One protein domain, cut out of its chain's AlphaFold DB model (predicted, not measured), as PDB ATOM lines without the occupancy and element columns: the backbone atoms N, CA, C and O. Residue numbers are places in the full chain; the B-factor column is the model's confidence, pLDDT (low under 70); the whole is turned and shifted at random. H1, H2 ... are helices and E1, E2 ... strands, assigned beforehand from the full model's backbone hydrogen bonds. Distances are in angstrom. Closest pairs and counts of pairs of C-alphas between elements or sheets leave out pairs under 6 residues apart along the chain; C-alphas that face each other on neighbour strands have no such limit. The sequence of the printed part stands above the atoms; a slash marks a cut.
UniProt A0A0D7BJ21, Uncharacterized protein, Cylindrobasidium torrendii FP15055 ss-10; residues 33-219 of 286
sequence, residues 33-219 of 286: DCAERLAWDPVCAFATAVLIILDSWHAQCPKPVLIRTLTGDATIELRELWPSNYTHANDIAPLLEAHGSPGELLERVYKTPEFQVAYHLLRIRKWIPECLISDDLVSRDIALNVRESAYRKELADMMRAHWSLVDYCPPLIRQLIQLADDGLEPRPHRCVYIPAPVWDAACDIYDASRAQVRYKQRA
ATOM      1  N   ASP A  33      97.047 -48.013 309.546       74.31
ATOM      2  CA  ASP A  33      96.031 -47.294 308.777       74.31
ATOM      3  C   ASP A  33      95.140 -48.230 307.940       74.31
ATOM      4  O   ASP A  33      94.023 -47.855 307.588       74.31
ATOM      5  N   CYS A  34      95.596 -49.451 307.628       79.62
ATOM      6  CA  CYS A  34      94.819 -50.442 306.875       79.62
ATOM      7  C   CYS A  34      93.531 -50.815 307.612       79.62
ATOM      8  O   CYS A  34      92.437 -50.682 307.068       79.62
ATOM      9  N   ALA A  35      93.659 -51.235 308.874       79.56
ATOM     10  CA  ALA A  35      92.522 -51.655 309.685       79.56
ATOM     11  C   ALA A  35      91.553 -50.492 309.931       79.56
ATOM     12  O   ALA A  35      90.341 -50.676 309.877       79.56
ATOM     13  N   GLU A  36      92.084 -49.286 310.149       79.38
ATOM     14  CA  GLU A  36      91.271 -48.083 310.297       79.38
ATOM     15  C   GLU A  36      90.492 -47.788 309.007       79.38
ATOM     16  O   GLU A  36      89.266 -47.699 309.035       79.38
ATOM     17  N   ARG A  37      91.157 -47.722 307.850       79.31
ATOM     18  CA  ARG A  37      90.484 -47.446 306.572       79.31
ATOM     19  C   ARG A  37      89.429 -48.492 306.219       79.31
ATOM     20  O   ARG A  37      88.342 -48.114 305.796       79.31
ATOM     21  N   LEU A  38      89.714 -49.779 306.432       83.00
ATOM     22  CA  LEU A  38      88.743 -50.854 306.200       83.00
ATOM     23  C   LEU A  38      87.522 -50.737 307.121       83.00
ATOM     24  O   LEU A  38      86.418 -51.061 306.691       83.00
ATOM     25  N   ALA A  39      87.705 -50.255 308.353       79.00
ATOM     26  CA  ALA A  39      86.619 -50.082 309.312       79.00
ATOM     27  C   ALA A  39      85.702 -48.890 308.985       79.00
ATOM     28  O   ALA A  39      84.492 -48.953 309.209       79.00
ATOM     29  N   TRP A  40      86.261 -47.795 308.461       79.50
ATOM     30  CA  TRP A  40      85.504 -46.563 308.194       79.50
ATOM     31  C   TRP A  40      84.955 -46.461 306.769       79.50
ATOM     32  O   TRP A  40      83.979 -45.739 306.557       79.50
ATOM     33  N   ASP A  41      85.553 -47.158 305.800       84.44
ATOM     34  CA  ASP A  41      85.186 -47.057 304.390       84.44
ATOM     35  C   ASP A  41      84.740 -48.411 303.795       84.44
ATOM     36  O   ASP A  41      85.575 -49.246 303.422       84.44
ATOM     37  N   PRO A  42      83.420 -48.629 303.621       83.69
ATOM     38  CA  PRO A  42      82.903 -49.858 303.029       83.69
ATOM     39  C   PRO A  42      83.361 -50.054 301.576       83.69
ATOM     40  O   PRO A  42      83.512 -51.195 301.133       83.69
ATOM     41  N   VAL A  43      83.618 -48.970 300.831       87.00
ATOM     42  CA  VAL A  43      84.131 -49.040 299.454       87.00
ATOM     43  C   VAL A  43      85.511 -49.679 299.458       87.00
ATOM     44  O   VAL A  43      85.762 -50.602 298.684       87.00
ATOM     45  N   CYS A  44      86.372 -49.232 300.371       87.56
ATOM     46  CA  CYS A  44      87.717 -49.756 300.545       87.56
ATOM     47  C   CYS A  44      87.707 -51.238 300.944       87.56
ATOM     48  O   CYS A  44      88.457 -52.028 300.365       87.56
ATOM     49  N   ALA A  45      86.816 -51.647 301.857       88.81
ATOM     50  CA  ALA A  45      86.675 -53.050 302.258       88.81
ATOM     51  C   ALA A  45      86.290 -53.959 301.078       88.81
ATOM     52  O   ALA A  45      86.945 -54.978 300.835       88.81
ATOM     53  N   PHE A  46      85.281 -53.567 300.291       89.44
ATOM     54  CA  PHE A  46      84.890 -54.312 299.092       89.44
ATOM     55  C   PHE A  46      85.974 -54.300 298.011       89.44
ATOM     56  O   PHE A  46      86.249 -55.347 297.425       89.44
ATOM     57  N   ALA A  47      86.604 -53.152 297.753       90.56
ATOM     58  CA  ALA A  47      87.651 -53.013 296.743       90.56
ATOM     59  C   ALA A  47      88.848 -53.910 297.066       90.56
ATOM     60  O   ALA A  47      89.331 -54.654 296.213       90.56
ATOM     61  N   THR A  48      89.259 -53.913 298.332       90.88
ATOM     62  CA  THR A  48      90.338 -54.762 298.832       90.88
ATOM     63  C   THR A  48      90.017 -56.244 298.652       90.88
ATOM     64  O   THR A  48      90.843 -57.000 298.142       90.88
ATOM     65  N   ALA A  49      88.801 -56.671 299.010       91.75
ATOM     66  CA  ALA A  49      88.388 -58.062 298.852       91.75
ATOM     67  C   ALA A  49      88.311 -58.483 297.373       91.75
ATOM     68  O   ALA A  49      88.774 -59.569 297.023       91.75
ATOM     69  N   VAL A  50      87.789 -57.613 296.499       92.19
ATOM     70  CA  VAL A  50      87.777 -57.819 295.041       92.19
ATOM     71  C   VAL A  50      89.195 -58.041 294.522       92.19
ATOM     72  O   VAL A  50      89.433 -59.027 293.829       92.19
ATOM     73  N   LEU A  51      90.135 -57.157 294.865       91.06
ATOM     74  CA  LEU A  51      91.513 -57.260 294.389       91.06
ATOM     75  C   LEU A  51      92.181 -58.547 294.861       91.06
ATOM     76  O   LEU A  51      92.742 -59.255 294.034       91.06
ATOM     77  N   ILE A  52      92.068 -58.905 296.144       92.19
ATOM     78  CA  ILE A  52      92.657 -60.149 296.667       92.19
ATOM     79  C   ILE A  52      92.127 -61.366 295.902       92.19
ATOM     80  O   ILE A  52      92.914 -62.224 295.503       92.19
ATOM     81  N   ILE A  53      90.814 -61.434 295.661       92.19
ATOM     82  CA  ILE A  53      90.200 -62.556 294.940       92.19
ATOM     83  C   ILE A  53      90.695 -62.613 293.492       92.19
ATOM     84  O   ILE A  53      91.173 -63.657 293.044       92.19
ATOM     85  N   LEU A  54      90.603 -61.498 292.762       91.19
ATOM     86  CA  LEU A  54      90.939 -61.473 291.341       91.19
ATOM     87  C   LEU A  54      92.439 -61.671 291.107       91.19
ATOM     88  O   LEU A  54      92.807 -62.438 290.219       91.19
ATOM     89  N   ASP A  55      93.296 -61.021 291.895       89.94
ATOM     90  CA  ASP A  55      94.753 -61.103 291.735       89.94
ATOM     91  C   ASP A  55      95.269 -62.500 292.108       89.94
ATOM     92  O   ASP A  55      96.116 -63.065 291.414       89.94
ATOM     93  N   SER A  56      94.683 -63.121 293.141       90.25
ATOM     94  CA  SER A  56      94.962 -64.517 293.496       90.25
ATOM     95  C   SER A  56      94.580 -65.488 292.384       90.25
ATOM     96  O   SER A  56      95.357 -66.386 292.047       90.25
ATOM     97  N   TRP A  57      93.406 -65.305 291.778       89.75
ATOM     98  CA  TRP A  57      93.005 -66.123 290.641       89.75
ATOM     99  C   TRP A  57      93.908 -65.901 289.432       89.75
ATOM    100  O   TRP A  57      94.288 -66.874 288.789       89.75
ATOM    101  N   HIS A  58      94.302 -64.660 289.143       86.62
ATOM    102  CA  HIS A  58      95.202 -64.355 288.032       86.62
ATOM    103  C   HIS A  58      96.582 -64.998 288.212       86.62
ATOM    104  O   HIS A  58      97.129 -65.551 287.257       86.62
ATOM    105  N   ALA A  59      97.110 -65.011 289.440       84.81
ATOM    106  CA  ALA A  59      98.357 -65.699 289.766       84.81
ATOM    107  C   ALA A  59      98.289 -67.216 289.495       84.81
ATOM    108  O   ALA A  59      99.279 -67.810 289.071       84.81
ATOM    109  N   GLN A  60      97.125 -67.846 289.695       84.06
ATOM    110  CA  GLN A  60      96.897 -69.264 289.379       84.06
ATOM    111  C   GLN A  60      96.567 -69.491 287.891       84.06
ATOM    112  O   GLN A  60      96.969 -70.491 287.292       84.06
ATOM    113  N   CYS A  61      95.802 -68.583 287.291       84.56
ATOM    114  CA  CYS A  61      95.275 -68.668 285.938       84.56
ATOM    115  C   CYS A  61      95.375 -67.294 285.252       84.56
ATOM    116  O   CYS A  61      94.427 -66.509 285.325       84.56
ATOM    117  N   PRO A  62      96.481 -66.999 284.541       82.75
ATOM    118  CA  PRO A  62      96.745 -65.682 283.966       82.75
ATOM    119  C   PRO A  62      95.908 -65.450 282.704       82.75
ATOM    120  O   PRO A  62      96.391 -65.471 281.572       82.75
ATOM    121  N   LYS A  63      94.600 -65.308 282.890       83.38
ATOM    122  CA  LYS A  63      93.605 -65.099 281.844       83.38
ATOM    123  C   LYS A  63      92.867 -63.781 282.089       83.38
ATOM    124  O   LYS A  63      92.824 -63.320 283.228       83.38
ATOM    125  N   PRO A  64      92.242 -63.200 281.055       85.75
ATOM    126  CA  PRO A  64      91.444 -61.998 281.230       85.75
ATOM    127  C   PRO A  64      90.183 -62.279 282.054       85.75
ATOM    128  O   PRO A  64      89.581 -63.363 281.951       85.75
ATOM    129  N   VAL A  65      89.782 -61.270 282.829       86.50
ATOM    130  CA  VAL A  65      88.518 -61.210 283.575       86.50
ATOM    131  C   VAL A  65      87.691 -60.059 283.019       86.50
ATOM    132  O   VAL A  65      88.198 -58.962 282.802       86.50
ATOM    133  N   LEU A  66      86.403 -60.295 282.795       88.06
ATOM    134  CA  LEU A  66      85.476 -59.251 282.375       88.06
ATOM    135  C   LEU A  66      84.852 -58.605 283.611       88.06
ATOM    136  O   LEU A  66      84.288 -59.302 284.451       88.06
ATOM    137  N   ILE A  67      84.920 -57.286 283.717       88.00
ATOM    138  CA  ILE A  67      84.341 -56.511 284.812       88.00
ATOM    139  C   ILE A  67      83.190 -55.681 284.258       88.00
ATOM    140  O   ILE A  67      83.385 -54.842 283.383       88.00
ATOM    141  N   ARG A  68      81.983 -55.922 284.764       86.69
ATOM    142  CA  ARG A  68      80.801 -55.097 284.518       86.69
ATOM    143  C   ARG A  68      80.618 -54.158 285.701       86.69
ATOM    144  O   ARG A  68      80.263 -54.609 286.794       86.69
ATOM    145  N   THR A  69      80.888 -52.875 285.496       86.25
ATOM    146  CA  THR A  69      80.698 -51.857 286.529       86.25
ATOM    147  C   THR A  69      79.287 -51.297 286.469       86.25
ATOM    148  O   THR A  69      78.791 -50.981 285.390       86.25
ATOM    149  N   LEU A  70      78.639 -51.185 287.629       80.88
ATOM    150  CA  LEU A  70      77.321 -50.566 287.749       80.88
ATOM    151  C   LEU A  70      77.407 -49.178 288.362       80.88
ATOM    152  O   LEU A  70      77.910 -49.000 289.476       80.88
ATOM    153  N   THR A  71      76.853 -48.212 287.650       77.31
ATOM    154  CA  THR A  71      76.678 -46.835 288.104       77.31
ATOM    155  C   THR A  71      75.240 -46.608 288.584       77.31
ATOM    156  O   THR A  71      74.327 -47.371 288.272       77.31
ATOM    157  N   GLY A  72      75.024 -45.578 289.413       66.81
ATOM    158  CA  GLY A  72      73.726 -45.324 290.069       66.81
ATOM    159  C   GLY A  72      72.561 -45.033 289.112       66.81
ATOM    160  O   GLY A  72      71.404 -45.135 289.508       66.81
ATOM    161  N   ASP A  73      72.864 -44.707 287.861       69.69
ATOM    162  CA  ASP A  73      71.949 -44.507 286.734       69.69
ATOM    163  C   ASP A  73      71.700 -45.790 285.915       69.69
ATOM    164  O   ASP A  73      71.135 -45.728 284.825       69.69
ATOM    165  N   ALA A  74      72.085 -46.957 286.447       64.50
ATOM    166  CA  ALA A  74      71.925 -48.276 285.832       64.50
ATOM    167  C   ALA A  74      72.659 -48.449 284.489       64.50
ATOM    168  O   ALA A  74      72.346 -49.366 283.724       64.50
ATOM    169  N   THR A  75      73.659 -47.608 284.199       69.38
ATOM    170  CA  THR A  75      74.568 -47.890 283.088       69.38
ATOM    171  C   THR A  75      75.543 -48.993 283.486       69.38
ATOM    172  O   THR A  75      75.993 -49.081 284.633       69.38
ATOM    173  N   ILE A  76      75.815 -49.884 282.532       77.62
ATOM    174  CA  ILE A  76      76.757 -50.985 282.694       77.62
ATOM    175  C   ILE A  76      77.923 -50.712 281.759       77.62
ATOM    176  O   ILE A  76      77.762 -50.770 280.538       77.62
ATOM    177  N   GLU A  77      79.100 -50.453 282.319       82.88
ATOM    178  CA  GLU A  77      80.325 -50.416 281.523       82.88
ATOM    179  C   GLU A  77      81.011 -51.778 281.588       82.88
ATOM    180  O   GLU A  77      81.148 -52.379 282.655       82.88
ATOM    181  N   LEU A  78      81.456 -52.275 280.435       83.62
ATOM    182  CA  LEU A  78      82.238 -53.499 280.343       83.62
ATOM    183  C   LEU A  78      83.716 -53.141 280.194       83.62
ATOM    184  O   LEU A  78      84.110 -52.488 279.230       83.62
ATOM    185  N   ARG A  79      84.530 -53.612 281.133       83.31
ATOM    186  CA  ARG A  79      85.987 -53.469 281.134       83.31
ATOM    187  C   ARG A  79      86.629 -54.855 281.118       83.31
ATOM    188  O   ARG A  79      86.091 -55.803 281.684       83.31
ATOM    189  N   GLU A  80      87.778 -54.983 280.469       81.94
ATOM    190  CA  GLU A  80      88.595 -56.200 280.506       81.94
ATOM    191  C   GLU A  80      89.793 -55.949 281.421       81.94
ATOM    192  O   GLU A  80      90.586 -55.035 281.187       81.94
ATOM    193  N   LEU A  81      89.907 -56.747 282.478       82.44
ATOM    194  CA  LEU A  81      91.060 -56.776 283.365       82.44
ATOM    195  C   LEU A  81      92.067 -57.806 282.838       82.44
ATOM    196  O   LEU A  81      91.674 -58.912 282.461       82.44
ATOM    197  N   TRP A  82      93.350 -57.431 282.820       78.69
ATOM    198  CA  TRP A  82      94.445 -58.182 282.181       78.69
ATOM    199  C   TRP A  82      94.139 -58.576 280.729       78.69
ATOM    200  O   TRP A  82      94.058 -59.770 280.420       78.69
ATOM    201  N   PRO A  83      93.927 -57.597 279.828       71.19
ATOM    202  CA  PRO A  83      93.522 -57.893 278.470       71.19
ATOM    203  C   PRO A  83      94.528 -58.771 277.732       71.19
ATOM    204  O   PRO A  83      95.738 -58.739 277.963       71.19
ATOM    205  N   SER A  84      93.994 -59.565 276.810       68.25
ATOM    206  CA  SER A  84      94.721 -60.601 276.057       68.25
ATOM    207  C   SER A  84      95.986 -60.143 275.305       68.25
ATOM    208  O   SER A  84      96.790 -60.980 274.897       68.25
ATOM    209  N   ASN A  85      96.186 -58.837 275.125       64.88
ATOM    210  CA  ASN A  85      97.340 -58.230 274.464       64.88
ATOM    211  C   ASN A  85      98.477 -57.809 275.419       64.88
ATOM    212  O   ASN A  85      99.441 -57.192 274.960       64.88
ATOM    213  N   TYR A  86      98.403 -58.121 276.716       61.97
ATOM    214  CA  TYR A  86      99.498 -57.845 277.648       61.97
ATOM    215  C   TYR A  86     100.709 -58.749 277.370       61.97
ATOM    216  O   TYR A  86     100.666 -59.964 277.536       61.97
ATOM    217  N   THR A  87     101.820 -58.135 276.959       51.59
ATOM    218  CA  THR A  87     103.094 -58.812 276.654       51.59
ATOM    219  C   THR A  87     104.158 -58.643 277.743       51.59
ATOM    220  O   THR A  87     105.267 -59.155 277.598       51.59
ATOM    221  N   HIS A  88     103.879 -57.898 278.817       55.88
ATOM    222  CA  HIS A  88     104.869 -57.581 279.846       55.88
ATOM    223  C   HIS A  88     104.752 -58.500 281.065       55.88
ATOM    224  O   HIS A  88     103.733 -58.526 281.743       55.88
ATOM    225  N   ALA A  89     105.849 -59.188 281.395       50.47
ATOM    226  CA  ALA A  89     105.976 -60.010 282.602       50.47
ATOM    227  C   ALA A  89     105.805 -59.216 283.918       50.47
ATOM    228  O   ALA A  89     105.544 -59.810 284.954       50.47
ATOM    229  N   ASN A  90     105.920 -57.882 283.870       50.34
ATOM    230  CA  ASN A  90     105.843 -56.987 285.034       50.34
ATOM    231  C   ASN A  90     104.423 -56.462 285.320       50.34
ATOM    232  O   ASN A  90     104.263 -55.576 286.156       50.34
ATOM    233  N   ASP A  91     103.414 -56.941 284.591       58.09
ATOM    234  CA  ASP A  91     102.003 -56.604 284.831       58.09
ATOM    235  C   ASP A  91     101.239 -57.770 285.486       58.09
ATOM    236  O   ASP A  91     100.012 -57.759 285.562       58.09
ATOM    237  N   ILE A  92     101.973 -58.773 285.978       61.84
ATOM    238  CA  ILE A  92     101.424 -59.913 286.708       61.84
ATOM    239  C   ILE A  92     101.246 -59.502 288.169       61.84
ATOM    240  O   ILE A  92     102.212 -59.173 288.844       61.84
ATOM    241  N   ALA A  93     100.002 -59.532 288.637       68.94
ATOM    242  CA  ALA A  93      99.608 -59.432 290.041       68.94
ATOM    243  C   ALA A  93     100.395 -58.452 290.955       68.94
ATOM    244  O   ALA A  93     100.988 -58.872 291.954       68.94
ATOM    245  N   PRO A  94     100.398 -57.134 290.658       75.62
ATOM    246  CA  PRO A  94     101.117 -56.120 291.429       75.62
ATOM    247  C   PRO A  94     100.760 -56.073 292.914       75.62
ATOM    248  O   PRO A  94     101.602 -55.677 293.717       75.62
ATOM    249  N   LEU A  95      99.533 -56.449 293.290       83.50
ATOM    250  CA  LEU A  95      99.118 -56.481 294.691       83.50
ATOM    251  C   LEU A  95      99.891 -57.572 295.437       83.50
ATOM    252  O   LEU A  95     100.480 -57.320 296.491       83.50
ATOM    253  N   LEU A  96      99.923 -58.776 294.867       85.12
ATOM    254  CA  LEU A  96     100.630 -59.916 295.446       85.12
ATOM    255  C   LEU A  96     102.150 -59.725 295.404       85.12
ATOM    256  O   LEU A  96     102.839 -60.060 296.364       85.12
ATOM    257  N   GLU A  97     102.691 -59.127 294.340       82.75
ATOM    258  CA  GLU A  97     104.121 -58.789 294.281       82.75
ATOM    259  C   GLU A  97     104.500 -57.743 295.346       82.75
ATOM    260  O   GLU A  97     105.566 -57.826 295.961       82.75
ATOM    261  N   ALA A  98     103.626 -56.767 295.610       80.69
ATOM    262  CA  ALA A  98     103.885 -55.724 296.597       80.69
ATOM    263  C   ALA A  98     103.807 -56.229 298.045       80.69
ATOM    264  O   ALA A  98     104.633 -55.801 298.865       80.69
ATOM    265  N   HIS A  99     102.831 -57.097 298.342       83.00
ATOM    266  CA  HIS A  99     102.402 -57.405 299.711       83.00
ATOM    267  C   HIS A  99     102.520 -58.886 300.112       83.00
ATOM    268  O   HIS A  99     102.369 -59.196 301.294       83.00
ATOM    269  N   GLY A 100     102.840 -59.799 299.193       84.06
ATOM    270  CA  GLY A 100     103.093 -61.214 299.482       84.06
ATOM    271  C   GLY A 100     102.010 -62.168 298.974       84.06
ATOM    272  O   GLY A 100     101.190 -61.830 298.124       84.06
ATOM    273  N   SER A 101     102.032 -63.407 299.475       87.19
ATOM    274  CA  SER A 101     101.142 -64.464 298.978       87.19
ATOM    275  C   SER A 101      99.657 -64.164 299.262       87.19
ATOM    276  O   SER A 101      99.347 -63.518 300.268       87.19
ATOM    277  N   PRO A 102      98.716 -64.653 298.425       86.44
ATOM    278  CA  PRO A 102      97.287 -64.397 298.613       86.44
ATOM    279  C   PRO A 102      96.774 -64.794 299.995       86.44
ATOM    280  O   PRO A 102      96.077 -64.012 300.638       86.44
ATOM    281  N   GLY A 103      97.145 -65.985 300.475       85.06
ATOM    282  CA  GLY A 103      96.754 -66.462 301.797       85.06
ATOM    283  C   GLY A 103      97.278 -65.603 302.953       85.06
ATOM    284  O   GLY A 103      96.549 -65.383 303.919       85.06
ATOM    285  N   GLU A 104      98.508 -65.086 302.867       86.38
ATOM    286  CA  GLU A 104      99.048 -64.170 303.882       86.38
ATOM    287  C   GLU A 104      98.355 -62.813 303.855       86.38
ATOM    288  O   GLU A 104      98.064 -62.252 304.913       86.38
ATOM    289  N   LEU A 105      98.108 -62.282 302.656       87.81
ATOM    290  CA  LEU A 105      97.416 -61.013 302.490       87.81
ATOM    291  C   LEU A 105      95.997 -61.116 303.045       87.81
ATOM    292  O   LEU A 105      95.611 -60.267 303.846       87.81
ATOM    293  N   LEU A 106      95.283 -62.200 302.710       88.88
ATOM    294  CA  LEU A 106      93.977 -62.522 303.275       88.88
ATOM    295  C   LEU A 106      94.053 -62.554 304.804       88.88
ATOM    296  O   LEU A 106      93.366 -61.771 305.439       88.88
ATOM    297  N   GLU A 107      94.923 -63.370 305.405       87.00
ATOM    298  CA  GLU A 107      95.047 -63.497 306.869       87.00
ATOM    299  C   GLU A 107      95.340 -62.163 307.585       87.00
ATOM    300  O   GLU A 107      94.917 -61.967 308.727       87.00
ATOM    301  N   ARG A 108      96.028 -61.218 306.931       86.50
ATOM    302  CA  ARG A 108      96.271 -59.878 307.488       86.50
ATOM    303  C   ARG A 108      95.003 -59.031 307.535       86.50
ATOM    304  O   ARG A 108      94.676 -58.523 308.606       86.50
ATOM    305  N   VAL A 109      94.297 -58.892 306.412       87.31
ATOM    306  CA  VAL A 109      93.090 -58.044 306.328       87.31
ATOM    307  C   VAL A 109      91.855 -58.711 306.931       87.31
ATOM    308  O   VAL A 109      90.937 -58.027 307.382       87.31
ATOM    309  N   TYR A 110      91.852 -60.043 307.030       85.56
ATOM    310  CA  TYR A 110      90.767 -60.817 307.632       85.56
ATOM    311  C   TYR A 110      90.586 -60.522 309.119       85.56
ATOM    312  O   TYR A 110      89.571 -60.881 309.679       85.56
ATOM    313  N   LYS A 111      91.512 -59.821 309.777       82.81
ATOM    314  CA  LYS A 111      91.363 -59.400 311.180       82.81
ATOM    315  C   LYS A 111      90.323 -58.293 311.387       82.81
ATOM    316  O   LYS A 111      89.980 -57.995 312.527       82.81
ATOM    317  N   THR A 112      89.867 -57.660 310.310       84.81
ATOM    318  CA  THR A 112      88.915 -56.541 310.350       84.81
ATOM    319  C   THR A 112      87.500 -57.041 310.048       84.81
ATOM    320  O   THR A 112      87.297 -57.575 308.952       84.81
ATOM    321  N   PRO A 113      86.515 -56.854 310.951       84.31
ATOM    322  CA  PRO A 113      85.138 -57.312 310.743       84.31
ATOM    323  C   PRO A 113      84.522 -56.829 309.424       84.31
ATOM    324  O   PRO A 113      83.847 -57.579 308.722       84.31
ATOM    325  N   GLU A 114      84.797 -55.587 309.038       85.12
ATOM    326  CA  GLU A 114      84.307 -54.982 307.802       85.12
ATOM    327  C   GLU A 114      84.856 -55.695 306.564       85.12
ATOM    328  O   GLU A 114      84.103 -56.009 305.640       85.12
ATOM    329  N   PHE A 115      86.144 -56.041 306.565       88.94
ATOM    330  CA  PHE A 115      86.720 -56.836 305.487       88.94
ATOM    331  C   PHE A 115      86.123 -58.246 305.452       88.94
ATOM    332  O   PHE A 115      85.742 -58.710 304.376       88.94
ATOM    333  N   GLN A 116      86.005 -58.921 306.604       85.88
ATOM    334  CA  GLN A 116      85.425 -60.267 306.669       85.88
ATOM    335  C   GLN A 116      84.021 -60.282 306.063       85.88
ATOM    336  O   GLN A 116      83.706 -61.112 305.207       85.88
ATOM    337  N   VAL A 117      83.172 -59.336 306.469       83.81
ATOM    338  CA  VAL A 117      81.808 -59.250 305.956       83.81
ATOM    339  C   VAL A 117      81.794 -58.901 304.468       83.81
ATOM    340  O   VAL A 117      81.056 -59.542 303.722       83.81
ATOM    341  N   ALA A 118      82.610 -57.949 304.008       87.69
ATOM    342  CA  ALA A 118      82.700 -57.610 302.589       87.69
ATOM    343  C   ALA A 118      83.117 -58.828 301.742       87.69
ATOM    344  O   ALA A 118      82.454 -59.153 300.754       87.69
ATOM    345  N   TYR A 119      84.155 -59.552 302.172       88.50
ATOM    346  CA  TYR A 119      84.636 -60.777 301.529       88.50
ATOM    347  C   TYR A 119      83.544 -61.854 301.450       88.50
ATOM    348  O   TYR A 119      83.301 -62.424 300.382       88.50
ATOM    349  N   HIS A 120      82.815 -62.094 302.543       83.00
ATOM    350  CA  HIS A 120      81.719 -63.071 302.559       83.00
ATOM    351  C   HIS A 120      80.512 -62.635 301.737       83.00
ATOM    352  O   HIS A 120      79.909 -63.465 301.058       83.00
ATOM    353  N   LEU A 121      80.165 -61.346 301.736       81.06
ATOM    354  CA  LEU A 121      79.077 -60.819 300.912       81.06
ATOM    355  C   LEU A 121      79.367 -61.008 299.420       81.06
ATOM    356  O   LEU A 121      78.477 -61.458 298.694       81.06
ATOM    357  N   LEU A 122      80.606 -60.760 298.975       83.19
ATOM    358  CA  LEU A 122      81.026 -60.995 297.587       83.19
ATOM    359  C   LEU A 122      80.823 -62.453 297.154       83.19
ATOM    360  O   LEU A 122      80.420 -62.710 296.015       83.19
ATOM    361  N   ARG A 123      81.073 -63.399 298.068       79.75
ATOM    362  CA  ARG A 123      80.950 -64.843 297.825       79.75
ATOM    363  C   ARG A 123      79.503 -65.328 297.890       79.75
ATOM    364  O   ARG A 123      79.022 -65.930 296.936       79.75
ATOM    365  N   ILE A 124      78.785 -65.027 298.974       71.75
ATOM    366  CA  ILE A 124      77.407 -65.498 299.211       71.75
ATOM    367  C   ILE A 124      76.446 -64.945 298.157       71.75
ATOM    368  O   ILE A 124      75.581 -65.664 297.663       71.75
ATOM    369  N   ARG A 125      76.602 -63.670 297.785       70.38
ATOM    370  CA  ARG A 125      75.756 -63.016 296.775       70.38
ATOM    371  C   ARG A 125      76.237 -63.259 295.347       70.38
ATOM    372  O   ARG A 125      75.687 -62.667 294.423       70.38
ATOM    373  N   LYS A 126      77.263 -64.100 295.160       70.56
ATOM    374  CA  LYS A 126      77.831 -64.469 293.856       70.56
ATOM    375  C   LYS A 126      78.215 -63.258 293.000       70.56
ATOM    376  O   LYS A 126      78.154 -63.324 291.770       70.56
ATOM    377  N   TRP A 127      78.634 -62.148 293.611       78.75
ATOM    378  CA  TRP A 127      79.135 -60.991 292.855       78.75
ATOM    379  C   TRP A 127      80.370 -61.375 292.058       78.75
ATOM    380  O   TRP A 127      80.523 -60.958 290.910       78.75
ATOM    381  N   ILE A 128      81.186 -62.260 292.627       83.38
ATOM    382  CA  ILE A 128      82.294 -62.931 291.962       83.38
ATOM    383  C   ILE A 128      81.897 -64.402 291.734       83.38
ATOM    384  O   ILE A 128      81.396 -65.037 292.663       83.38
ATOM    385  N   PRO A 129      82.068 -64.966 290.520       84.19
ATOM    386  CA  PRO A 129      81.815 -66.383 290.279       84.19
ATOM    387  C   PRO A 129      82.776 -67.247 291.095       84.19
ATOM    388  O   PRO A 129      83.959 -66.929 291.181       84.19
ATOM    389  N   GLU A 130      82.311 -68.392 291.590       83.94
ATOM    390  CA  GLU A 130      83.153 -69.324 292.357       83.94
ATOM    391  C   GLU A 130      84.386 -69.800 291.575       83.94
ATOM    392  O   GLU A 130      85.438 -70.013 292.161       83.94
ATOM    393  N   CYS A 131      84.303 -69.880 290.241       85.31
ATOM    394  CA  CYS A 131      85.448 -70.242 289.400       85.31
ATOM    395  C   CYS A 131      86.575 -69.192 289.365       85.31
ATOM    396  O   CYS A 131      87.632 -69.472 288.799       85.31
ATOM    397  N   LEU A 132      86.341 -67.992 289.912       88.06
ATOM    398  CA  LEU A 132      87.344 -66.939 290.096       88.06
ATOM    399  C   LEU A 132      87.921 -66.911 291.518       88.06
ATOM    400  O   LEU A 132      88.658 -65.992 291.851       88.06
ATOM    401  N   ILE A 133      87.575 -67.871 292.374       88.69
ATOM    402  CA  ILE A 133      88.146 -67.985 293.716       88.69
ATOM    403  C   ILE A 133      89.204 -69.082 293.658       88.69
ATOM    404  O   ILE A 133      88.898 -70.220 293.313       88.69
ATOM    405  N   SER A 134      90.455 -68.729 293.949       87.56
ATOM    406  CA  SER A 134      91.570 -69.676 293.921       87.56
ATOM    407  C   SER A 134      91.472 -70.711 295.048       87.56
ATOM    408  O   SER A 134      90.943 -70.437 296.130       87.56
ATOM    409  N   ASP A 135      92.051 -71.892 294.824       87.38
ATOM    410  CA  ASP A 135      92.070 -72.971 295.823       87.38
ATOM    411  C   ASP A 135      92.834 -72.573 297.104       87.38
ATOM    412  O   ASP A 135      92.490 -73.021 298.202       87.38
ATOM    413  N   ASP A 136      93.849 -71.707 296.976       86.06
ATOM    414  CA  ASP A 136      94.618 -71.159 298.105       86.06
ATOM    415  C   ASP A 136      93.732 -70.303 299.019       86.06
ATOM    416  O   ASP A 136      93.705 -70.511 300.236       86.06
ATOM    417  N   LEU A 137      92.931 -69.402 298.436       88.69
ATOM    418  CA  LEU A 137      91.998 -68.574 299.201       88.69
ATOM    419  C   LEU A 137      90.905 -69.416 299.857       88.69
ATOM    420  O   LEU A 137      90.588 -69.176 301.020       88.69
ATOM    421  N   VAL A 138      90.360 -70.420 299.160       86.81
ATOM    422  CA  VAL A 138      89.366 -71.341 299.743       86.81
ATOM    423  C   VAL A 138      89.953 -72.081 300.945       86.81
ATOM    424  O   VAL A 138      89.340 -72.124 302.012       86.81
ATOM    425  N   SER A 139      91.156 -72.635 300.798       85.94
ATOM    426  CA  SER A 139      91.823 -73.388 301.863       85.94
ATOM    427  C   SER A 139      92.132 -72.506 303.076       85.94
ATOM    428  O   SER A 139      91.919 -72.918 304.221       85.94
ATOM    429  N   ARG A 140      92.606 -71.276 302.840       87.81
ATOM    430  CA  ARG A 140      92.916 -70.308 303.900       87.81
ATOM    431  C   ARG A 140      91.658 -69.813 304.609       87.81
ATOM    432  O   ARG A 140      91.645 -69.780 305.834       87.81
ATOM    433  N   ASP A 141      90.606 -69.489 303.867       85.06
ATOM    434  CA  ASP A 141      89.311 -69.070 304.410       85.06
ATOM    435  C   ASP A 141      88.714 -70.131 305.347       85.06
ATOM    436  O   ASP A 141      88.308 -69.813 306.464       85.06
ATOM    437  N   ILE A 142      88.743 -71.413 304.961       83.81
ATOM    438  CA  ILE A 142      88.304 -72.512 305.838       83.81
ATOM    439  C   ILE A 142      89.113 -72.520 307.143       83.81
ATOM    440  O   ILE A 142      88.542 -72.635 308.228       83.81
ATOM    441  N   ALA A 143      90.438 -72.372 307.062       84.25
ATOM    442  CA  ALA A 143      91.299 -72.361 308.243       84.25
ATOM    443  C   ALA A 143      91.027 -71.163 309.173       84.25
ATOM    444  O   ALA A 143      91.084 -71.321 310.396       84.25
ATOM    445  N   LEU A 144      90.721 -69.991 308.611       81.25
ATOM    446  CA  LEU A 144      90.381 -68.782 309.366       81.25
ATOM    447  C   LEU A 144      89.012 -68.922 310.051       81.25
ATOM    448  O   LEU A 144      88.917 -68.739 311.264       81.25
ATOM    449  N   ASN A 145      87.992 -69.396 309.327       74.06
ATOM    450  CA  ASN A 145      86.640 -69.597 309.865       74.06
ATOM    451  C   ASN A 145      86.574 -70.670 310.967       74.06
ATOM    452  O   ASN A 145      85.790 -70.554 311.909       74.06
ATOM    453  N   VAL A 146      87.402 -71.720 310.893       70.12
ATOM    454  CA  VAL A 146      87.481 -72.739 311.957       70.12
ATOM    455  C   VAL A 146      88.087 -72.157 313.241       70.12
ATOM    456  O   VAL A 146      87.627 -72.489 314.336       70.12
ATOM    457  N   ARG A 147      89.086 -71.269 313.125       61.56
ATOM    458  CA  ARG A 147      89.758 -70.636 314.274       61.56
ATOM    459  C   ARG A 147      88.888 -69.590 314.984       61.56
ATOM    460  O   ARG A 147      88.988 -69.482 316.204       61.56
ATOM    461  N   GLU A 148      88.031 -68.869 314.263       58.91
ATOM    462  CA  GLU A 148      87.207 -67.766 314.804       58.91
ATOM    463  C   GLU A 148      85.871 -68.191 315.438       58.91
ATOM    464  O   GLU A 148      85.208 -67.398 316.099       58.91
ATOM    465  N   SER A 149      85.491 -69.471 315.376       49.59
ATOM    466  CA  SER A 149      84.265 -69.980 316.031       49.59
ATOM    467  C   SER A 149      84.237 -69.863 317.577       49.59
ATOM    468  O   SER A 149      83.287 -70.314 318.223       49.59
ATOM    469  N   ALA A 150      85.248 -69.237 318.193       44.31
ATOM    470  CA  ALA A 150      85.470 -69.180 319.635       44.31
ATOM    471  C   ALA A 150      85.088 -67.854 320.341       44.31
ATOM    472  O   ALA A 150      85.082 -67.845 321.574       44.31
ATOM    473  N   TYR A 151      84.724 -66.757 319.658       47.97
ATOM    474  CA  TYR A 151      84.540 -65.453 320.333       47.97
ATOM    475  C   TYR A 151      83.183 -64.762 320.088       47.97
ATOM    476  O   TYR A 151      82.933 -64.117 319.080       47.97
ATOM    477  N   ARG A 152      82.310 -64.755 321.112       53.41
ATOM    478  CA  ARG A 152      81.030 -64.000 321.132       53.41
ATOM    479  C   ARG A 152      81.177 -62.476 320.972       53.41
ATOM    480  O   ARG A 152      80.184 -61.806 320.708       53.41
ATOM    481  N   LYS A 153      82.383 -61.929 321.166       54.75
ATOM    482  CA  LYS A 153      82.672 -60.496 321.004       54.75
ATOM    483  C   LYS A 153      82.726 -60.096 319.523       54.75
ATOM    484  O   LYS A 153      82.250 -59.022 319.183       54.75
ATOM    485  N   GLU A 154      83.182 -60.999 318.657       63.69
ATOM    486  CA  GLU A 154      83.243 -60.779 317.207       63.69
ATOM    487  C   GLU A 154      81.848 -60.728 316.587       63.69
ATOM    488  O   GLU A 154      81.619 -59.935 315.688       63.69
ATOM    489  N   LEU A 155      80.868 -61.473 317.114       66.88
ATOM    490  CA  LEU A 155      79.516 -61.479 316.546       66.88
ATOM    491  C   LEU A 155      78.854 -60.090 316.562       66.88
ATOM    492  O   LEU A 155      78.209 -59.716 315.589       66.88
ATOM    493  N   ALA A 156      79.009 -59.316 317.639       69.62
ATOM    494  CA  ALA A 156      78.410 -57.983 317.730       69.62
ATOM    495  C   ALA A 156      79.073 -56.980 316.769       69.62
ATOM    496  O   ALA A 156      78.375 -56.184 316.134       69.62
ATOM    497  N   ASP A 157      80.398 -57.041 316.640       70.75
ATOM    498  CA  ASP A 157      81.160 -56.183 315.729       70.75
ATOM    499  C   ASP A 157      80.919 -56.588 314.263       70.75
ATOM    500  O   ASP A 157      80.638 -55.731 313.429       70.75
ATOM    501  N   MET A 158      80.851 -57.889 313.973       68.19
ATOM    502  CA  MET A 158      80.463 -58.442 312.670       68.19
ATOM    503  C   MET A 158      79.034 -58.075 312.281       68.19
ATOM    504  O   MET A 158      78.779 -57.740 311.128       68.19
ATOM    505  N   MET A 159      78.088 -58.094 313.223       71.81
ATOM    506  CA  MET A 159      76.726 -57.630 312.958       71.81
ATOM    507  C   MET A 159      76.709 -56.136 312.630       71.81
ATOM    508  O   MET A 159      76.034 -55.740 311.686       71.81
ATOM    509  N   ARG A 160      77.461 -55.299 313.357       75.81
ATOM    510  CA  ARG A 160      77.560 -53.861 313.052       75.81
ATOM    511  C   ARG A 160      78.165 -53.618 311.669       75.81
ATOM    512  O   ARG A 160      77.587 -52.862 310.890       75.81
ATOM    513  N   ALA A 161      79.277 -54.282 311.365       71.44
ATOM    514  CA  ALA A 161      79.919 -54.243 310.056       71.44
ATOM    515  C   ALA A 161      78.953 -54.701 308.952       71.44
ATOM    516  O   ALA A 161      78.834 -54.050 307.918       71.44
ATOM    517  N   HIS A 162      78.185 -55.764 309.204       72.25
ATOM    518  CA  HIS A 162      77.163 -56.258 308.288       72.25
ATOM    519  C   HIS A 162      76.073 -55.242 307.995       72.25
ATOM    520  O   HIS A 162      75.779 -55.020 306.826       72.25
ATOM    521  N   TRP A 163      75.509 -54.592 309.011       73.06
ATOM    522  CA  TRP A 163      74.513 -53.548 308.781       73.06
ATOM    523  C   TRP A 163      75.104 -52.381 307.983       73.06
ATOM    524  O   TRP A 163      74.534 -52.007 306.967       73.06
ATOM    525  N   SER A 164      76.300 -51.906 308.347       70.06
ATOM    526  CA  SER A 164      77.003 -50.839 307.615       70.06
ATOM    527  C   SER A 164      77.245 -51.180 306.133       70.06
ATOM    528  O   SER A 164      77.035 -50.351 305.248       70.06
ATOM    529  N   LEU A 165      77.641 -52.423 305.841       67.81
ATOM    530  CA  LEU A 165      77.968 -52.885 304.487       67.81
ATOM    531  C   LEU A 165      76.745 -53.292 303.658       67.81
ATOM    532  O   LEU A 165      76.786 -53.201 302.434       67.81
ATOM    533  N   VAL A 166      75.659 -53.741 304.284       68.56
ATOM    534  CA  VAL A 166      74.379 -53.989 303.597       68.56
ATOM    535  C   VAL A 166      73.656 -52.674 303.310       68.56
ATOM    536  O   VAL A 166      73.021 -52.541 302.262       68.56
ATOM    537  N   ASP A 167      73.797 -51.692 304.203       72.12
ATOM    538  CA  ASP A 167      73.287 -50.334 304.017       72.12
ATOM    539  C   ASP A 167      74.169 -49.500 303.071       72.12
ATOM    540  O   ASP A 167      73.772 -48.410 302.650       72.12
ATOM    541  N   TYR A 168      75.339 -50.008 302.671       69.94
ATOM    542  CA  TYR A 168      76.170 -49.384 301.646       69.94
ATOM    543  C   TYR A 168      75.482 -49.446 300.275       69.94
ATOM    544  O   TYR A 168      75.236 -50.509 299.717       69.94
ATOM    545  N   CYS A 169      75.192 -48.269 299.713       65.12
ATOM    546  CA  CYS A 169      74.550 -48.071 298.410       65.12
ATOM    547  C   CYS A 169      73.462 -49.120 298.056       65.12
ATOM    548  O   CYS A 169      73.586 -49.844 297.057       65.12
ATOM    549  N   PRO A 170      72.359 -49.194 298.833       67.62
ATOM    550  CA  PRO A 170      71.367 -50.261 298.711       67.62
ATOM    551  C   PRO A 170      70.768 -50.423 297.303       67.62
ATOM    552  O   PRO A 170      70.531 -51.564 296.901       67.62
ATOM    553  N   PRO A 171      70.536 -49.347 296.514       70.94
ATOM    554  CA  PRO A 171      70.061 -49.483 295.138       70.94
ATOM    555  C   PRO A 171      71.027 -50.257 294.232       70.94
ATOM    556  O   PRO A 171      70.586 -51.166 293.532       70.94
ATOM    557  N   LEU A 172      72.332 -49.957 294.281       72.38
ATOM    558  CA  LEU A 172      73.342 -50.645 293.464       72.38
ATOM    559  C   LEU A 172      73.491 -52.106 293.877       72.38
ATOM    560  O   LEU A 172      73.550 -52.985 293.021       72.38
ATOM    561  N   ILE A 173      73.501 -52.378 295.184       70.56
ATOM    562  CA  ILE A 173      73.562 -53.744 295.716       70.56
ATOM    563  C   ILE A 173      72.346 -54.562 295.276       70.56
ATOM    564  O   ILE A 173      72.498 -55.703 294.840       70.56
ATOM    565  N   ARG A 174      71.137 -53.994 295.356       72.94
ATOM    566  CA  ARG A 174      69.918 -54.680 294.906       72.94
ATOM    567  C   ARG A 174      69.952 -54.964 293.411       72.94
ATOM    568  O   ARG A 174      69.630 -56.080 293.026       72.94
ATOM    569  N   GLN A 175      70.389 -54.006 292.595       75.06
ATOM    570  CA  GLN A 175      70.547 -54.205 291.150       75.06
ATOM    571  C   GLN A 175      71.589 -55.283 290.831       75.06
ATOM    572  O   GLN A 175      71.359 -56.116 289.965       75.06
ATOM    573  N   LEU A 176      72.708 -55.317 291.559       73.75
ATOM    574  CA  LEU A 176      73.737 -56.350 291.430       73.75
ATOM    575  C   LEU A 176      73.212 -57.747 291.739       73.75
ATOM    576  O   LEU A 176      73.445 -58.679 290.973       73.75
ATOM    577  N   ILE A 177      72.511 -57.881 292.866       70.06
ATOM    578  CA  ILE A 177      71.876 -59.137 293.271       70.06
ATOM    579  C   ILE A 177      70.849 -59.545 292.220       70.06
ATOM    580  O   ILE A 177      70.865 -60.681 291.773       70.06
ATOM    581  N   GLN A 178      70.023 -58.607 291.762       74.12
ATOM    582  CA  GLN A 178      69.023 -58.868 290.738       74.12
ATOM    583  C   GLN A 178      69.655 -59.324 289.414       74.12
ATOM    584  O   GLN A 178      69.210 -60.303 288.837       74.12
ATOM    585  N   LEU A 179      70.742 -58.698 288.953       72.38
ATOM    586  CA  LEU A 179      71.470 -59.157 287.763       72.38
ATOM    587  C   LEU A 179      72.119 -60.535 287.949       72.38
ATOM    588  O   LEU A 179      72.260 -61.282 286.978       72.38
ATOM    589  N   ALA A 180      72.541 -60.867 289.170       65.94
ATOM    590  CA  ALA A 180      73.090 -62.179 289.494       65.94
ATOM    591  C   ALA A 180      72.001 -63.266 289.568       65.94
ATOM    592  O   ALA A 180      72.244 -64.383 289.106       65.94
ATOM    593  N   ASP A 181      70.829 -62.937 290.115       67.75
ATOM    594  CA  ASP A 181      69.720 -63.859 290.380       67.75
ATOM    595  C   ASP A 181      68.798 -64.043 289.167       67.75
ATOM    596  O   ASP A 181      68.393 -65.170 288.874       67.75
ATOM    597  N   ASP A 182      68.498 -62.972 288.425       65.56
ATOM    598  CA  ASP A 182      67.544 -63.007 287.309       65.56
ATOM    599  C   ASP A 182      68.080 -63.813 286.116       65.56
ATOM    600  O   ASP A 182      67.306 -64.218 285.250       65.56
ATOM    601  N   GLY A 183      69.396 -64.069 286.043       57.28
ATOM    602  CA  GLY A 183      70.006 -64.936 285.023       57.28
ATOM    603  C   GLY A 183      69.704 -64.524 283.574       57.28
ATOM    604  O   GLY A 183      69.899 -65.324 282.658       57.28
ATOM    605  N   LEU A 184      69.215 -63.293 283.368       49.38
ATOM    606  CA  LEU A 184      68.665 -62.797 282.101       49.38
ATOM    607  C   LEU A 184      69.713 -62.742 280.984       49.38
ATOM    608  O   LEU A 184      69.359 -62.770 279.808       49.38
ATOM    609  N   GLU A 185      70.997 -62.749 281.343       53.41
ATOM    610  CA  GLU A 185      72.090 -63.045 280.429       53.41
ATOM    611  C   GLU A 185      72.920 -64.218 280.966       53.41
ATOM    612  O   GLU A 185      73.290 -64.207 282.147       53.41
ATOM    613  N   PRO A 186      73.282 -65.210 280.127       58.78
ATOM    614  CA  PRO A 186      74.273 -66.202 280.510       58.78
ATOM    615  C   PRO A 186      75.567 -65.463 280.836       58.78
ATOM    616  O   PRO A 186      76.264 -64.963 279.952       58.78
ATOM    617  N   ARG A 187      75.866 -65.363 282.132       65.94
ATOM    618  CA  ARG A 187      77.063 -64.695 282.627       65.94
ATOM    619  C   ARG A 187      78.279 -65.346 281.966       65.94
ATOM    620  O   ARG A 187      78.497 -66.544 282.177       65.94
ATOM    621  N   PRO A 188      79.084 -64.598 281.191       70.56
ATOM    622  CA  PRO A 188      80.284 -65.154 280.598       70.56
ATOM    623  C   PRO A 188      81.153 -65.779 281.686       70.56
ATOM    624  O   PRO A 188      81.292 -65.234 282.786       70.56
ATOM    625  N   HIS A 189      81.738 -66.935 281.384       73.88
ATOM    626  CA  HIS A 189      82.658 -67.601 282.292       73.88
ATOM    627  C   HIS A 189      83.838 -66.648 282.547       73.88
ATOM    628  O   HIS A 189      84.612 -66.405 281.619       73.88
ATOM    629  N   ARG A 190      83.954 -66.115 283.780       80.69
ATOM    630  CA  ARG A 190      84.881 -65.040 284.227       80.69
ATOM    631  C   ARG A 190      84.377 -63.590 284.101       80.69
ATOM    632  O   ARG A 190      85.181 -62.671 283.996       80.69
ATOM    633  N   CYS A 191      83.066 -63.359 284.119       85.69
ATOM    634  CA  CYS A 191      82.509 -62.012 284.277       85.69
ATOM    635  C   CYS A 191      82.250 -61.697 285.756       85.69
ATOM    636  O   CYS A 191      81.719 -62.550 286.459       85.69
ATOM    637  N   VAL A 192      82.548 -60.491 286.229       87.56
ATOM    638  CA  VAL A 192      82.281 -59.990 287.591       87.56
ATOM    639  C   VAL A 192      81.359 -58.787 287.509       87.56
ATOM    640  O   VAL A 192      81.496 -57.996 286.581       87.56
ATOM    641  N   TYR A 193      80.428 -58.652 288.450       84.50
ATOM    642  CA  TYR A 193      79.612 -57.448 288.575       84.50
ATOM    643  C   TYR A 193      80.023 -56.696 289.834       84.50
ATOM    644  O   TYR A 193      80.051 -57.282 290.917       84.50
ATOM    645  N   ILE A 194      80.379 -55.421 289.691       85.81
ATOM    646  CA  ILE A 194      80.952 -54.618 290.778       85.81
ATOM    647  C   ILE A 194      80.336 -53.214 290.729       85.81
ATOM    648  O   ILE A 194      80.189 -52.660 289.640       85.81
ATOM    649  N   PRO A 195      79.978 -52.585 291.864       86.31
ATOM    650  CA  PRO A 195      79.636 -51.167 291.860       86.31
ATOM    651  C   PRO A 195      80.809 -50.338 291.318       86.31
ATOM    652  O   PRO A 195      81.939 -50.524 291.767       86.31
ATOM    653  N   ALA A 196      80.557 -49.376 290.429       85.56
ATOM    654  CA  ALA A 196      81.599 -48.486 289.902       85.56
ATOM    655  C   ALA A 196      82.505 -47.866 290.990       85.56
ATOM    656  O   ALA A 196      83.718 -47.954 290.843       85.56
ATOM    657  N   PRO A 197      81.988 -47.385 292.143       86.31
ATOM    658  CA  PRO A 197      82.840 -46.808 293.190       86.31
ATOM    659  C   PRO A 197      83.825 -47.813 293.797       86.31
ATOM    660  O   PRO A 197      84.943 -47.454 294.141       86.31
ATOM    661  N   VAL A 198      83.402 -49.076 293.926       88.81
ATOM    662  CA  VAL A 198      84.253 -50.167 294.424       88.81
ATOM    663  C   VAL A 198      85.330 -50.495 293.396       88.81
ATOM    664  O   VAL A 198      86.473 -50.745 293.761       88.81
ATOM    665  N   TRP A 199      84.973 -50.483 292.110       89.50
ATOM    666  CA  TRP A 199      85.929 -50.723 291.040       89.50
ATOM    667  C   TRP A 199      86.954 -49.595 290.902       89.50
ATOM    668  O   TRP A 199      88.140 -49.876 290.771       89.50
ATOM    669  N   ASP A 200      86.527 -48.337 290.987       87.25
ATOM    670  CA  ASP A 200      87.428 -47.184 290.918       87.25
ATOM    671  C   ASP A 200      88.427 -47.200 292.090       87.25
ATOM    672  O   ASP A 200      89.632 -47.087 291.876       87.25
ATOM    673  N   ALA A 201      87.956 -47.477 293.312       87.06
ATOM    674  CA  ALA A 201      88.827 -47.669 294.474       87.06
ATOM    675  C   ALA A 201      89.796 -48.853 294.299       87.06
ATOM    676  O   ALA A 201      90.958 -48.779 294.696       87.06
ATOM    677  N   ALA A 202      89.339 -49.949 293.685       89.06
ATOM    678  CA  ALA A 202      90.196 -51.089 293.377       89.06
ATOM    679  C   ALA A 202      91.292 -50.711 292.364       89.06
ATOM    680  O   ALA A 202      92.443 -51.106 292.539       89.06
ATOM    681  N   CYS A 203      90.971 -49.919 291.339       86.62
ATOM    682  CA  CYS A 203      91.969 -49.399 290.405       86.62
ATOM    683  C   CYS A 203      93.014 -48.527 291.113       86.62
ATOM    684  O   CYS A 203      94.207 -48.743 290.902       86.62
ATOM    685  N   ASP A 204      92.593 -47.622 291.999       84.12
ATOM    686  CA  ASP A 204      93.513 -46.758 292.751       84.12
ATOM    687  C   ASP A 204      94.488 -47.568 293.621       84.12
ATOM    688  O   ASP A 204      95.702 -47.347 293.578       84.12
ATOM    689  N   ILE A 205      93.975 -48.546 294.383       85.75
ATOM    690  CA  ILE A 205      94.803 -49.434 295.218       85.75
ATOM    691  C   ILE A 205      95.778 -50.230 294.339       85.75
ATOM    692  O   ILE A 205      96.967 -50.320 294.650       85.75
ATOM    693  N   TYR A 206      95.299 -50.774 293.220       84.94
ATOM    694  CA  TYR A 206      96.113 -51.555 292.290       84.94
ATOM    695  C   TYR A 206      97.256 -50.732 291.677       84.94
ATOM    696  O   TYR A 206      98.408 -51.182 291.639       84.94
ATOM    697  N   ASP A 207      96.972 -49.507 291.234       82.31
ATOM    698  CA  ASP A 207      97.975 -48.602 290.674       82.31
ATOM    699  C   ASP A 207      98.996 -48.152 291.728       82.31
ATOM    700  O   ASP A 207     100.194 -48.060 291.427       82.31
ATOM    701  N   ALA A 208      98.564 -47.953 292.977       82.19
ATOM    702  CA  ALA A 208      99.459 -47.675 294.096       82.19
ATOM    703  C   ALA A 208     100.427 -48.845 294.358       82.19
ATOM    704  O   ALA A 208     101.643 -48.627 294.438       82.19
ATOM    705  N   SER A 209      99.934 -50.087 294.404       82.69
ATOM    706  CA  SER A 209     100.782 -51.281 294.552       82.69
ATOM    707  C   SER A 209     101.758 -51.427 293.379       82.69
ATOM    708  O   SER A 209     102.953 -51.660 293.579       82.69
ATOM    709  N   ARG A 210     101.311 -51.169 292.145       81.94
ATOM    710  CA  ARG A 210     102.185 -51.168 290.956       81.94
ATOM    711  C   ARG A 210     103.283 -50.108 291.039       81.94
ATOM    712  O   ARG A 210     104.430 -50.360 290.650       81.94
ATOM    713  N   ALA A 211     102.968 -48.916 291.540       80.81
ATOM    714  CA  ALA A 211     103.957 -47.869 291.767       80.81
ATOM    715  C   ALA A 211     104.987 -48.286 292.832       80.81
ATOM    716  O   ALA A 211     106.186 -48.053 292.640       80.81
ATOM    717  N   GLN A 212     104.546 -48.957 293.901       79.75
ATOM    718  CA  GLN A 212     105.414 -49.480 294.958       79.75
ATOM    719  C   GLN A 212     106.371 -50.560 294.437       79.75
ATOM    720  O   GLN A 212     107.574 -50.480 294.702       79.75
ATOM    721  N   VAL A 213     105.882 -51.518 293.647       78.75
ATOM    722  CA  VAL A 213     106.712 -52.545 292.992       78.75
ATOM    723  C   VAL A 213     107.795 -51.892 292.134       78.75
ATOM    724  O   VAL A 213     108.989 -52.141 292.315       78.75
ATOM    725  N   ARG A 214     107.406 -50.962 291.255       81.25
ATOM    726  CA  ARG A 214     108.353 -50.226 290.399       81.25
ATOM    727  C   ARG A 214     109.371 -49.434 291.212       81.25
ATOM    728  O   ARG A 214     110.516 -49.280 290.783       81.25
ATOM    729  N   TYR A 215     108.964 -48.894 292.357       80.69
ATOM    730  CA  TYR A 215     109.863 -48.197 293.265       80.69
ATOM    731  C   TYR A 215     110.890 -49.154 293.889       80.69
ATOM    732  O   TYR A 215     112.087 -48.865 293.806       80.69
ATOM    733  N   LYS A 216     110.455 -50.303 294.429       78.75
ATOM    734  CA  LYS A 216     111.329 -51.345 295.005       78.75
ATOM    735  C   LYS A 216     112.335 -51.869 293.970       78.75
ATOM    736  O   LYS A 216     113.538 -51.783 294.205       78.75
ATOM    737  N   GLN A 217     111.876 -52.240 292.774       79.56
ATOM    738  CA  GLN A 217     112.740 -52.703 291.675       79.56
ATOM    739  C   GLN A 217     113.800 -51.655 291.283       79.56
ATOM    740  O   GLN A 217     114.975 -51.961 291.077       79.56
ATOM    741  N   ARG A 218     113.423 -50.368 291.210       79.31
ATOM    742  CA  ARG A 218     114.384 -49.281 290.936       79.31
ATOM    743  C   ARG A 218     115.398 -49.107 292.068       79.31
ATOM    744  O   ARG A 218     116.549 -48.759 291.787       79.31
ATOM    745  N   ALA A 219     114.988 -49.299 293.320       78.31
ATOM    746  CA  ALA A 219     115.874 -49.222 294.476       78.31
ATOM    747  C   ALA A 219     116.900 -50.366 294.467       78.31
ATOM    748  O   ALA A 219     118.089 -50.097 294.627       78.31
TER     749      ALA A 219
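AT A GLANCE: This is residues 33 to 219 of the 286 residues of an uncharacterized protein of Cylindrobasidium torrendii FP15055 ss-10 (UniProt A0A0D7BJ21). Crossed helices gather round one core helix, H2: H5 and the long H9 cross it, H3 and H4 pack on it farther along, and H1 meets it at a corner, while H6 packs on H4 and H7 on H5 farther out. A small sheet of three strands, grazed by H2 and H9, has H8 over one face, and residues 146 to 153 around the turn from H6 to H7 stick out. The printed part has 187 residues with nine named helices and three named strands, in the order H1 H2 E1 E2 H3 H4 H5 H6 H7 H8 E3 H9; the sheet runs E2 E1 E3 and is mixed. The class is mostly helix, and the whole is compact, with a radius of gyration of the C-alphas of 16.3 A and spans of 48 by 42 by 27 A.

HOW THE PARTS SIT: H1, residues 33 to 40, and H2, residues 42 to 60, touch only at the corner by their link, the closest C-alphas being those of Leu 38 and Ala 45, 5.0 A apart. H2 is the hub, touching five helices. E1, residues 65 to 70, and E2, residues 76 to 81, form an antiparallel hairpin at 153 degrees, with N 67 and O 79 at 2.8 A, within hydrogen-bond range. H3, residues 94 to 99, touches residues 51 to 56 of H2 about perpendicular at 75 degrees, closest at the C-alphas of Asp 55 and Leu 95, 7.0 A. H4, residues 102 to 109, touches residues 52 to 56 of H2 at a shallow tilt of 15 degrees, opposite ways, closest at the C-alphas of Ser 56 and Pro 102, 5.6 A. H5, residues 113 to 124, touches residues 42 to 50 of H2 at a steep tilt of 58 degrees, closest at the C-alphas of Ala 45 and Phe 115, 5.0 A. H6, residues 135 to 148, touches H4 at a shallow tilt of 34 degrees, only just short of steep, closest at the C-alphas of Gly 103 and Leu 137, 5.8 A. H7, residues 152 to 166, touches residues 113 to 118 of H5 at a steep tilt of 63 degrees, closest at the C-alphas of Glu 114 and Ala 161, 5.0 A. H8, residues 170 to 181, touches no helix. E3, residues 191 to 195, is parallel to E1 at 31 degrees, with N 68 and O 192 at 2.8 A, within hydrogen-bond range. H8 and the sheet form two layers, a helix on one face of a sheet: H8 lies over E3 at a height over the sheet of 8.8 A and runs along the strands, at 2 degrees to E3 on the local plane. H9, residues 196 to 219, touches H2 with its residues 197 to 206 at a steep tilt of 58 degrees, closest at the C-alphas of Ala 47 and Ala 202, 4.6 A. H9 also touches H3, closest at the C-alphas of Pro 94 and Arg 210, 5.1 A. Every O i to N i+4 pair is within hydrogen-bond range in H1, H2, H3, H4, H5, H6, H8 and H9; in H7 it is 9 of 11.

IN THESE COORDINATES: H1 begins at C-alpha 33, (96.031, -47.294, 308.777). From first to last C-alpha H2 measures 27.5 A, H6 20.3 A, H7 21.3 A and H9 34.6 A. E1 begins at C-alpha 65, (88.518, -61.210, 283.575), and measures 16.0 A. H9 ends at C-alpha 219, (115.874, -49.222, 294.476).

THE WHOLE: The two C-alphas farthest apart are those of Asp 182 and Ala 219, 50.8 A. The printed part has no cut. The link from E2 to H3, residues 82 to 93, is long. The mean pLDDT of the printed part is 78.2; among the residues under 70 are 84 to 93, 147 to 156 and 180 to 187.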